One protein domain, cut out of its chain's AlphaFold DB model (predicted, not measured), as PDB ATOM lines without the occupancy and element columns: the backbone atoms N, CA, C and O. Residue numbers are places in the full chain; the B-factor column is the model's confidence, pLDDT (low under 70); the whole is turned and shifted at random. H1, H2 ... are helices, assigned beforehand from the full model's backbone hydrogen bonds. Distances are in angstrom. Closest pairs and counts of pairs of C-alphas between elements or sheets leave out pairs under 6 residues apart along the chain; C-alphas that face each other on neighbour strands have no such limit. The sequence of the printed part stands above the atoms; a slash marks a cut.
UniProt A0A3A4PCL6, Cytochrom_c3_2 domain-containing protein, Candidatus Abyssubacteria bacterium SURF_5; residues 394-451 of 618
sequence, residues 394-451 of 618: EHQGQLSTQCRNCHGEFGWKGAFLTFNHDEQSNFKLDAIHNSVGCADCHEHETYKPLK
ATOM      1  N   GLU A 394     173.181 196.692 148.702       89.25
ATOM      2  CA  GLU A 394     172.624 196.497 150.050       89.25
ATOM      3  C   GLU A 394     173.538 195.628 150.935       89.25
ATOM      4  O   GLU A 394     173.473 195.709 152.155       89.25
ATOM      5  N   HIS A 395     174.448 194.837 150.351       90.12
ATOM      6  CA  HIS A 395     175.389 194.010 151.115       90.12
ATOM      7  C   HIS A 395     176.613 194.794 151.599       90.12
ATOM      8  O   HIS A 395     177.498 194.213 152.229       90.12
ATOM      9  N   GLN A 396     176.699 196.095 151.297       90.12
ATOM     10  CA  GLN A 396     177.756 196.991 151.772       90.12
ATOM     11  C   GLN A 396     179.175 196.495 151.429       90.12
ATOM     12  O   GLN A 396     180.110 196.644 152.214       90.12
ATOM     13  N   GLY A 397     179.350 195.866 150.262       90.75
ATOM     14  CA  GLY A 397     180.635 195.333 149.809       90.75
ATOM     15  C   GLY A 397     181.078 194.034 150.489       90.75
ATOM     16  O   GLY A 397     182.194 193.575 150.249       90.75
ATOM     17  N   GLN A 398     180.230 193.409 151.314       90.38
ATOM     18  CA  GLN A 398     180.531 192.117 151.948       90.38
ATOM     19  C   GLN A 398     180.515 190.945 150.951       90.38
ATOM     20  O   GLN A 398     181.105 189.889 151.208       90.38
ATOM     21  N   LEU A 399     179.831 191.117 149.815       88.88
ATOM     22  CA  LEU A 399     179.662 190.112 148.766       88.88
ATOM     23  C   LEU A 399     180.285 190.564 147.433       88.88
ATOM     24  O   LEU A 399     180.880 191.632 147.312       88.88
ATOM     25  N   SER A 400     180.201 189.697 146.420       86.94
ATOM     26  CA  SER A 400     180.728 189.982 145.082       86.94
ATOM     27  C   SER A 400     179.950 191.101 144.385       86.94
ATOM     28  O   SER A 400     178.728 191.166 144.477       86.94
ATOM     29  N   THR A 401     180.645 191.899 143.571       88.12
ATOM     30  CA  THR A 401     180.036 192.882 142.658       88.12
ATOM     31  C   THR A 401     179.350 192.247 141.442       88.12
ATOM     32  O   THR A 401     178.664 192.933 140.688       88.12
ATOM     33  N   GLN A 402     179.493 190.933 141.238       91.19
ATOM     34  CA  GLN A 402     178.775 190.192 140.199       91.19
ATOM     35  C   GLN A 402     177.351 189.854 140.659       91.19
ATOM     36  O   GLN A 402     177.023 188.698 140.926       91.19
ATOM     37  N   CYS A 403     176.487 190.871 140.734       92.94
ATOM     38  CA  CYS A 403     175.119 190.754 141.258       92.94
ATOM     39  C   CYS A 403     174.303 189.637 140.580       92.94
ATOM     40  O   CYS A 403     173.506 188.971 141.237       92.94
ATOM     41  N   ARG A 404     174.542 189.398 139.280       91.06
ATOM     42  CA  ARG A 404     173.850 188.385 138.459       91.06
ATOM     43  C   ARG A 404     174.104 186.936 138.893       91.06
ATOM     44  O   ARG A 404     173.400 186.047 138.430       91.06
ATOM     45  N   ASN A 405     175.069 186.693 139.779       90.81
ATOM     46  CA  ASN A 405     175.307 185.363 140.344       90.81
ATOM     47  C   ASN A 405     174.210 184.936 141.329       90.81
ATOM     48  O   ASN A 405     174.058 183.744 141.588       90.81
ATOM     49  N   CYS A 406     173.473 185.901 141.885       91.44
ATOM     50  CA  CYS A 406     172.446 185.662 142.899       91.44
ATOM     51  C   CYS A 406     171.114 186.337 142.554       91.44
ATOM     52  O   CYS A 406     170.054 185.813 142.886       91.44
ATOM     53  N   HIS A 407     171.150 187.505 141.914       94.31
ATOM     54  CA  HIS A 407     169.973 188.324 141.648       94.31
ATOM     55  C   HIS A 407     169.645 188.383 140.158       94.31
ATOM     56  O   HIS A 407     170.535 188.456 139.309       94.31
ATOM     57  N   GLY A 408     168.352 188.414 139.842       92.62
ATOM     58  CA  GLY A 408     167.856 188.490 138.474       92.62
ATOM     59  C   GLY A 408     167.140 189.803 138.164       92.62
ATOM     60  O   GLY A 408     166.595 190.479 139.031       92.62
ATOM     61  N   GLU A 409     167.042 190.134 136.878       92.75
ATOM     62  CA  GLU A 409     166.330 191.337 136.409       92.75
ATOM     63  C   GLU A 409     164.799 191.234 136.568       92.75
ATOM     64  O   GLU A 409     164.081 192.225 136.425       92.75
ATOM     65  N   PHE A 410     164.286 190.042 136.885       93.31
ATOM     66  CA  PHE A 410     162.880 189.807 137.224       93.31
ATOM     67  C   PHE A 410     162.573 190.054 138.711       93.31
ATOM     68  O   PHE A 410     161.418 190.312 139.053       93.31
ATOM     69  N   GLY A 411     163.594 190.039 139.576       92.62
ATOM     70  CA  GLY A 411     163.463 190.278 141.010       92.62
ATOM     71  C   GLY A 411     164.761 190.023 141.784       92.62
ATOM     72  O   GLY A 411     165.548 189.147 141.434       92.62
ATOM     73  N   TRP A 412     164.959 190.779 142.868       91.12
ATOM     74  CA  TRP A 412     166.158 190.697 143.716       91.12
ATOM     75  C   TRP A 412     166.036 189.709 144.889       91.12
ATOM     76  O   TRP A 412     167.056 189.303 145.437       91.12
ATOM     77  N   LYS A 413     164.817 189.340 145.310       88.75
ATOM     78  CA  LYS A 413     164.546 188.563 146.536       88.75
ATOM     79  C   LYS A 413     163.492 187.471 146.296       88.75
ATOM     80  O   LYS A 413     162.801 187.477 145.274       88.75
ATOM     81  N   GLY A 414     163.333 186.575 147.270       87.38
ATOM     82  CA  GLY A 414     162.303 185.532 147.268       87.38
ATOM     83  C   GLY A 414     162.526 184.503 146.163       87.38
ATOM     84  O   GLY A 414     163.653 184.088 145.929       87.38
ATOM     85  N   ALA A 415     161.462 184.136 145.443       88.56
ATOM     86  CA  ALA A 415     161.508 183.115 144.389       88.56
ATOM     87  C   ALA A 415     162.439 183.446 143.200       88.56
ATOM     88  O   ALA A 415     162.709 182.574 142.381       88.56
ATOM     89  N   PHE A 416     162.911 184.692 143.082       91.81
ATOM     90  CA  PHE A 416     163.851 185.117 142.037       91.81
ATOM     91  C   PHE A 416     165.314 185.119 142.491       91.81
ATOM     92  O   PHE A 416     166.197 185.375 141.674       91.81
ATOM     93  N   LEU A 417     165.576 184.872 143.779       90.88
ATOM     94  CA  LEU A 417     166.930 184.740 144.299       90.88
ATOM     95  C   LEU A 417     167.482 183.375 143.870       90.88
ATOM     96  O   LEU A 417     166.934 182.341 144.238       90.88
ATOM     97  N   THR A 418     168.563 183.375 143.095       90.56
ATOM     98  CA  THR A 418     169.224 182.154 142.603       90.56
ATOM     99  C   THR A 418     170.413 181.742 143.461       90.56
ATOM    100  O   THR A 418     171.172 180.861 143.068       90.56
ATOM    101  N   PHE A 419     170.610 182.402 144.605       89.44
ATOM    102  CA  PHE A 419     171.694 182.081 145.520       89.44
ATOM    103  C   PHE A 419     171.506 180.680 146.105       89.44
ATOM    104  O   PHE A 419     170.490 180.399 146.740       89.44
ATOM    105  N   ASN A 420     172.510 179.830 145.914       86.75
ATOM    106  CA  ASN A 420     172.576 178.499 146.488       86.75
ATOM    107  C   ASN A 420     173.700 178.446 147.529       86.75
ATOM    108  O   ASN A 420     174.885 178.539 147.201       86.75
ATOM    109  N   HIS A 421     173.314 178.263 148.791       87.06
ATOM    110  CA  HIS A 421     174.233 178.255 149.925       87.06
ATOM    111  C   HIS A 421     175.285 177.133 149.829       87.06
ATOM    112  O   HIS A 421     176.436 177.341 150.217       87.06
ATOM    113  N   ASP A 422     174.932 175.983 149.251       86.50
ATOM    114  CA  ASP A 422     175.810 174.808 149.152       86.50
ATOM    115  C   ASP A 422     176.850 174.915 148.038       86.50
ATOM    116  O   ASP A 422     177.909 174.283 148.104       86.50
ATOM    117  N   GLU A 423     176.534 175.693 147.003       87.31
ATOM    118  CA  GLU A 423     177.389 175.889 145.833       87.31
ATOM    119  C   GLU A 423     178.244 177.154 145.951       87.31
ATOM    120  O   GLU A 423     179.359 177.203 145.430       87.31
ATOM    121  N   GLN A 424     177.727 178.187 146.619       86.81
ATOM    122  CA  GLN A 424     178.306 179.534 146.608       86.81
ATOM    123  C   GLN A 424     178.815 179.994 147.983       86.81
ATOM    124  O   GLN A 424     179.320 181.116 148.107       86.81
ATOM    125  N   SER A 425     178.731 179.150 149.015       84.94
ATOM    126  CA  SER A 425     179.271 179.429 150.347       84.94
ATOM    127  C   SER A 425     180.096 178.258 150.901       84.94
ATOM    128  O   SER A 425     180.047 177.137 150.402       84.94
ATOM    129  N   ASN A 426     180.858 178.527 151.965       84.19
ATOM    130  CA  ASN A 426     181.638 177.503 152.668       84.19
ATOM    131  C   ASN A 426     180.832 176.750 153.739       84.19
ATOM    132  O   ASN A 426     181.351 175.799 154.322       84.19
ATOM    133  N   PHE A 427     179.605 177.181 154.031       83.94
ATOM    134  CA  PHE A 427     178.738 176.550 155.017       83.94
ATOM    135  C   PHE A 427     177.588 175.880 154.275       83.94
ATOM    136  O   PHE A 427     176.752 176.561 153.697       83.94
ATOM    137  N   LYS A 428     177.558 174.551 154.232       86.19
ATOM    138  CA  LYS A 428     176.485 173.836 153.536       86.19
ATOM    139  C   LYS A 428     175.260 173.748 154.434       86.19
ATOM    140  O   LYS A 428     175.400 173.354 155.591       86.19
ATOM    141  N   LEU A 429     174.097 174.116 153.907       86.12
ATOM    142  CA  LEU A 429     172.834 173.958 154.610       86.12
ATOM    143  C   LEU A 429     172.438 172.489 154.535       86.12
ATOM    144  O   LEU A 429     172.127 171.947 153.478       86.12
ATOM    145  N   ASP A 430     172.493 171.827 155.678       82.88
ATOM    146  CA  ASP A 430     172.056 170.447 155.805       82.88
ATOM    147  C   ASP A 430     170.518 170.340 155.880       82.88
ATOM    148  O   ASP A 430     169.794 171.328 155.731       82.88
ATOM    149  N   ALA A 431     169.999 169.126 156.077       81.12
ATOM    150  CA  ALA A 431     168.563 168.867 155.991       81.12
ATOM    151  C   ALA A 431     167.747 169.650 157.033       81.12
ATOM    152  O   ALA A 431     166.601 169.993 156.767       81.12
ATOM    153  N   ILE A 432     168.341 169.961 158.187       81.56
ATOM    154  CA  ILE A 432     167.664 170.668 159.280       81.56
ATOM    155  C   ILE A 432     167.855 172.190 159.212       81.56
ATOM    156  O   ILE A 432     167.016 172.928 159.721       81.56
ATOM    157  N   HIS A 433     168.922 172.673 158.565       85.69
ATOM    158  CA  HIS A 433     169.168 174.105 158.377       85.69
ATOM    159  C   HIS A 433     168.634 174.648 157.040       85.69
ATOM    160  O   HIS A 433     168.622 175.858 156.842       85.69
ATOM    161  N   ASN A 434     168.169 173.804 156.112       84.25
ATOM    162  CA  ASN A 434     167.728 174.246 154.778       84.25
ATOM    163  C   ASN A 434     166.534 175.224 154.777       84.25
ATOM    164  O   ASN A 434     166.328 175.932 153.790       84.25
ATOM    165  N   SER A 435     165.758 175.274 155.863       84.50
ATOM    166  CA  SER A 435     164.556 176.098 155.987       84.50
ATOM    167  C   SER A 435     164.747 177.333 156.866       84.50
ATOM    168  O   SER A 435     163.775 178.056 157.092       84.50
ATOM    169  N   VAL A 436     165.950 177.568 157.404       86.38
ATOM    170  CA  VAL A 436     166.204 178.736 158.263       86.38
ATOM    171  C   VAL A 436     166.181 180.017 157.437       86.38
ATOM    172  O   VAL A 436     166.629 180.058 156.286       86.38
ATOM    173  N   GLY A 437     165.626 181.079 158.014       87.44
ATOM    174  CA  GLY A 437     165.642 182.385 157.383       87.44
ATOM    175  C   GLY A 437     167.066 182.928 157.335       87.44
ATOM    176  O   GLY A 437     167.874 182.695 158.229       87.44
ATOM    177  N   CYS A 438     167.379 183.724 156.311       86.38
ATOM    178  CA  CYS A 438     168.712 184.317 156.180       86.38
ATOM    179  C   CYS A 438     169.096 185.127 157.425       86.38
ATOM    180  O   CYS A 438     170.241 185.064 157.849       86.38
ATOM    181  N   ALA A 439     168.140 185.859 158.007       88.44
ATOM    182  CA  ALA A 439     168.348 186.714 159.174       88.44
ATOM    183  C   ALA A 439     168.635 185.937 160.469       88.44
ATOM    184  O   ALA A 439     169.217 186.516 161.380       88.44
ATOM    185  N   ASP A 440     168.273 184.652 160.535       86.94
ATOM    186  CA  ASP A 440     168.525 183.807 161.710       86.94
ATOM    187  C   ASP A 440     170.017 183.466 161.846       86.94
ATOM    188  O   ASP A 440     170.500 183.171 162.936       86.94
ATOM    189  N   CYS A 441     170.762 183.525 160.738       85.38
ATOM    190  CA  CYS A 441     172.219 183.407 160.733       85.38
ATOM    191  C   CYS A 441     172.893 184.763 160.483       85.38
ATOM    192  O   CYS A 441     173.858 185.117 161.150       85.38
ATOM    193  N   HIS A 442     172.391 185.537 159.521       88.12
ATOM    194  CA  HIS A 442     172.944 186.818 159.078       88.12
ATOM    195  C   HIS A 442     172.296 187.998 159.804       88.12
ATOM    196  O   HIS A 442     171.642 188.850 159.190       88.12
ATOM    197  N   GLU A 443     172.479 188.049 161.122       85.12
ATOM    198  CA  GLU A 443     171.998 189.163 161.934       85.12
ATOM    199  C   GLU A 443     172.551 190.504 161.423       85.12
ATOM    200  O   GLU A 443     173.716 190.621 161.033       85.12
ATOM    201  N   HIS A 444     171.696 191.531 161.431       84.06
ATOM    202  CA  HIS A 444     172.034 192.885 160.974       84.06
ATOM    203  C   HIS A 444     172.658 192.929 159.566       84.06
ATOM    204  O   HIS A 444     173.510 193.773 159.299       84.06
ATOM    205  N   GLU A 445     172.262 192.003 158.682       85.50
ATOM    206  CA  GLU A 445     172.754 191.920 157.297       85.50
ATOM    207  C   GLU A 445     174.284 191.728 157.216       85.50
ATOM    208  O   GLU A 445     174.947 192.133 156.257       85.50
ATOM    209  N   THR A 446     174.864 191.084 158.233       87.88
ATOM    210  CA  THR A 446     176.268 190.669 158.223       87.88
ATOM    211  C   THR A 446     176.387 189.305 157.549       87.88
ATOM    212  O   THR A 446     175.970 188.282 158.089       87.88
ATOM    213  N   TYR A 447     176.976 189.273 156.357       86.12
ATOM    214  CA  TYR A 447     177.130 188.067 155.545       86.12
ATOM    215  C   TYR A 447     178.514 187.427 155.658       86.12
ATOM    216  O   TYR A 447     178.631 186.212 155.483       86.12
ATOM    217  N   LYS A 448     179.570 188.204 155.952       80.44
ATOM    218  CA  LYS A 448     180.935 187.678 156.143       80.44
ATOM    219  C   LYS A 448     181.769 188.517 157.126       80.44
ATOM    220  O   LYS A 448     181.743 189.740 157.025       80.44
ATOM    221  N   PRO A 449     182.624 187.883 157.958       77.25
ATOM    222  CA  PRO A 449     182.689 186.448 158.251       77.25
ATOM    223  C   PRO A 449     181.671 186.042 159.332       77.25
ATOM    224  O   PRO A 449     181.471 186.776 160.294       77.25
ATOM    225  N   LEU A 450     181.100 184.840 159.221       78.88
ATOM    226  CA  LEU A 450     180.374 184.198 160.322       78.88
ATOM    227  C   LEU A 450     181.169 183.040 160.900       78.88
ATOM    228  O   LEU A 450     181.881 182.332 160.183       78.88
ATOM    229  N   LYS A 451     181.035 182.857 162.214       82.75
ATOM    230  CA  LYS A 451     181.501 181.646 162.877       82.75
ATOM    231  C   LYS A 451     180.491 180.530 162.616       82.75
ATOM    232  O   LYS A 451     179.294 180.780 162.582       82.75
TER     233      LYS A 451
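Overview. This is residues 394 to 451 of the 618 residues of the protein "Cytochrom_c3_2 domain-containing protein" of Candidatus Abyssubacteria bacterium SURF_5 (UniProt A0A3A4PCL6). With little regular structure, this is a chain of loops in two lobes: residues 394 to 416 make one, and residues 425 to 451, with the short helix H2, make the other. Residues 417 to 424, ending in the short helix H1, join them. The printed part has 58 residues, with H1 then H2 and no named strand; the class is all helix, though named elements hold only 8 residues. It is compact, with a radius of gyration of the C-alphas of 11.7 A and spans of 31 by 22 by 19 A.

Along the chain. Start at C-alpha 394, at (172.624, 196.497, 150.050); residues 394 to 420 hold no named element. Find C-alpha 421 at (174.233, 178.255, 149.925), where H1, residues 421 to 424, begins; it is 5.4 A long. After residues 425 to 437, H2, residues 438 to 441, runs 5.8 A to C-alpha 441 at (172.219, 183.407, 160.733).

Arrangement. H1 and H2 are apart. Both are too short for an O i to N i+4 pair; the one O i to N i+3 pair is within hydrogen-bond range in H2, but not in H1.

Size, cuts and confidence. The C-alphas farthest apart, of Phe 410 and Lys 451, stand 32.7 A from each other. The 13-residue link from H1 to H2 is long. The printed part has no cut, and no printed residue is under pLDDT 70.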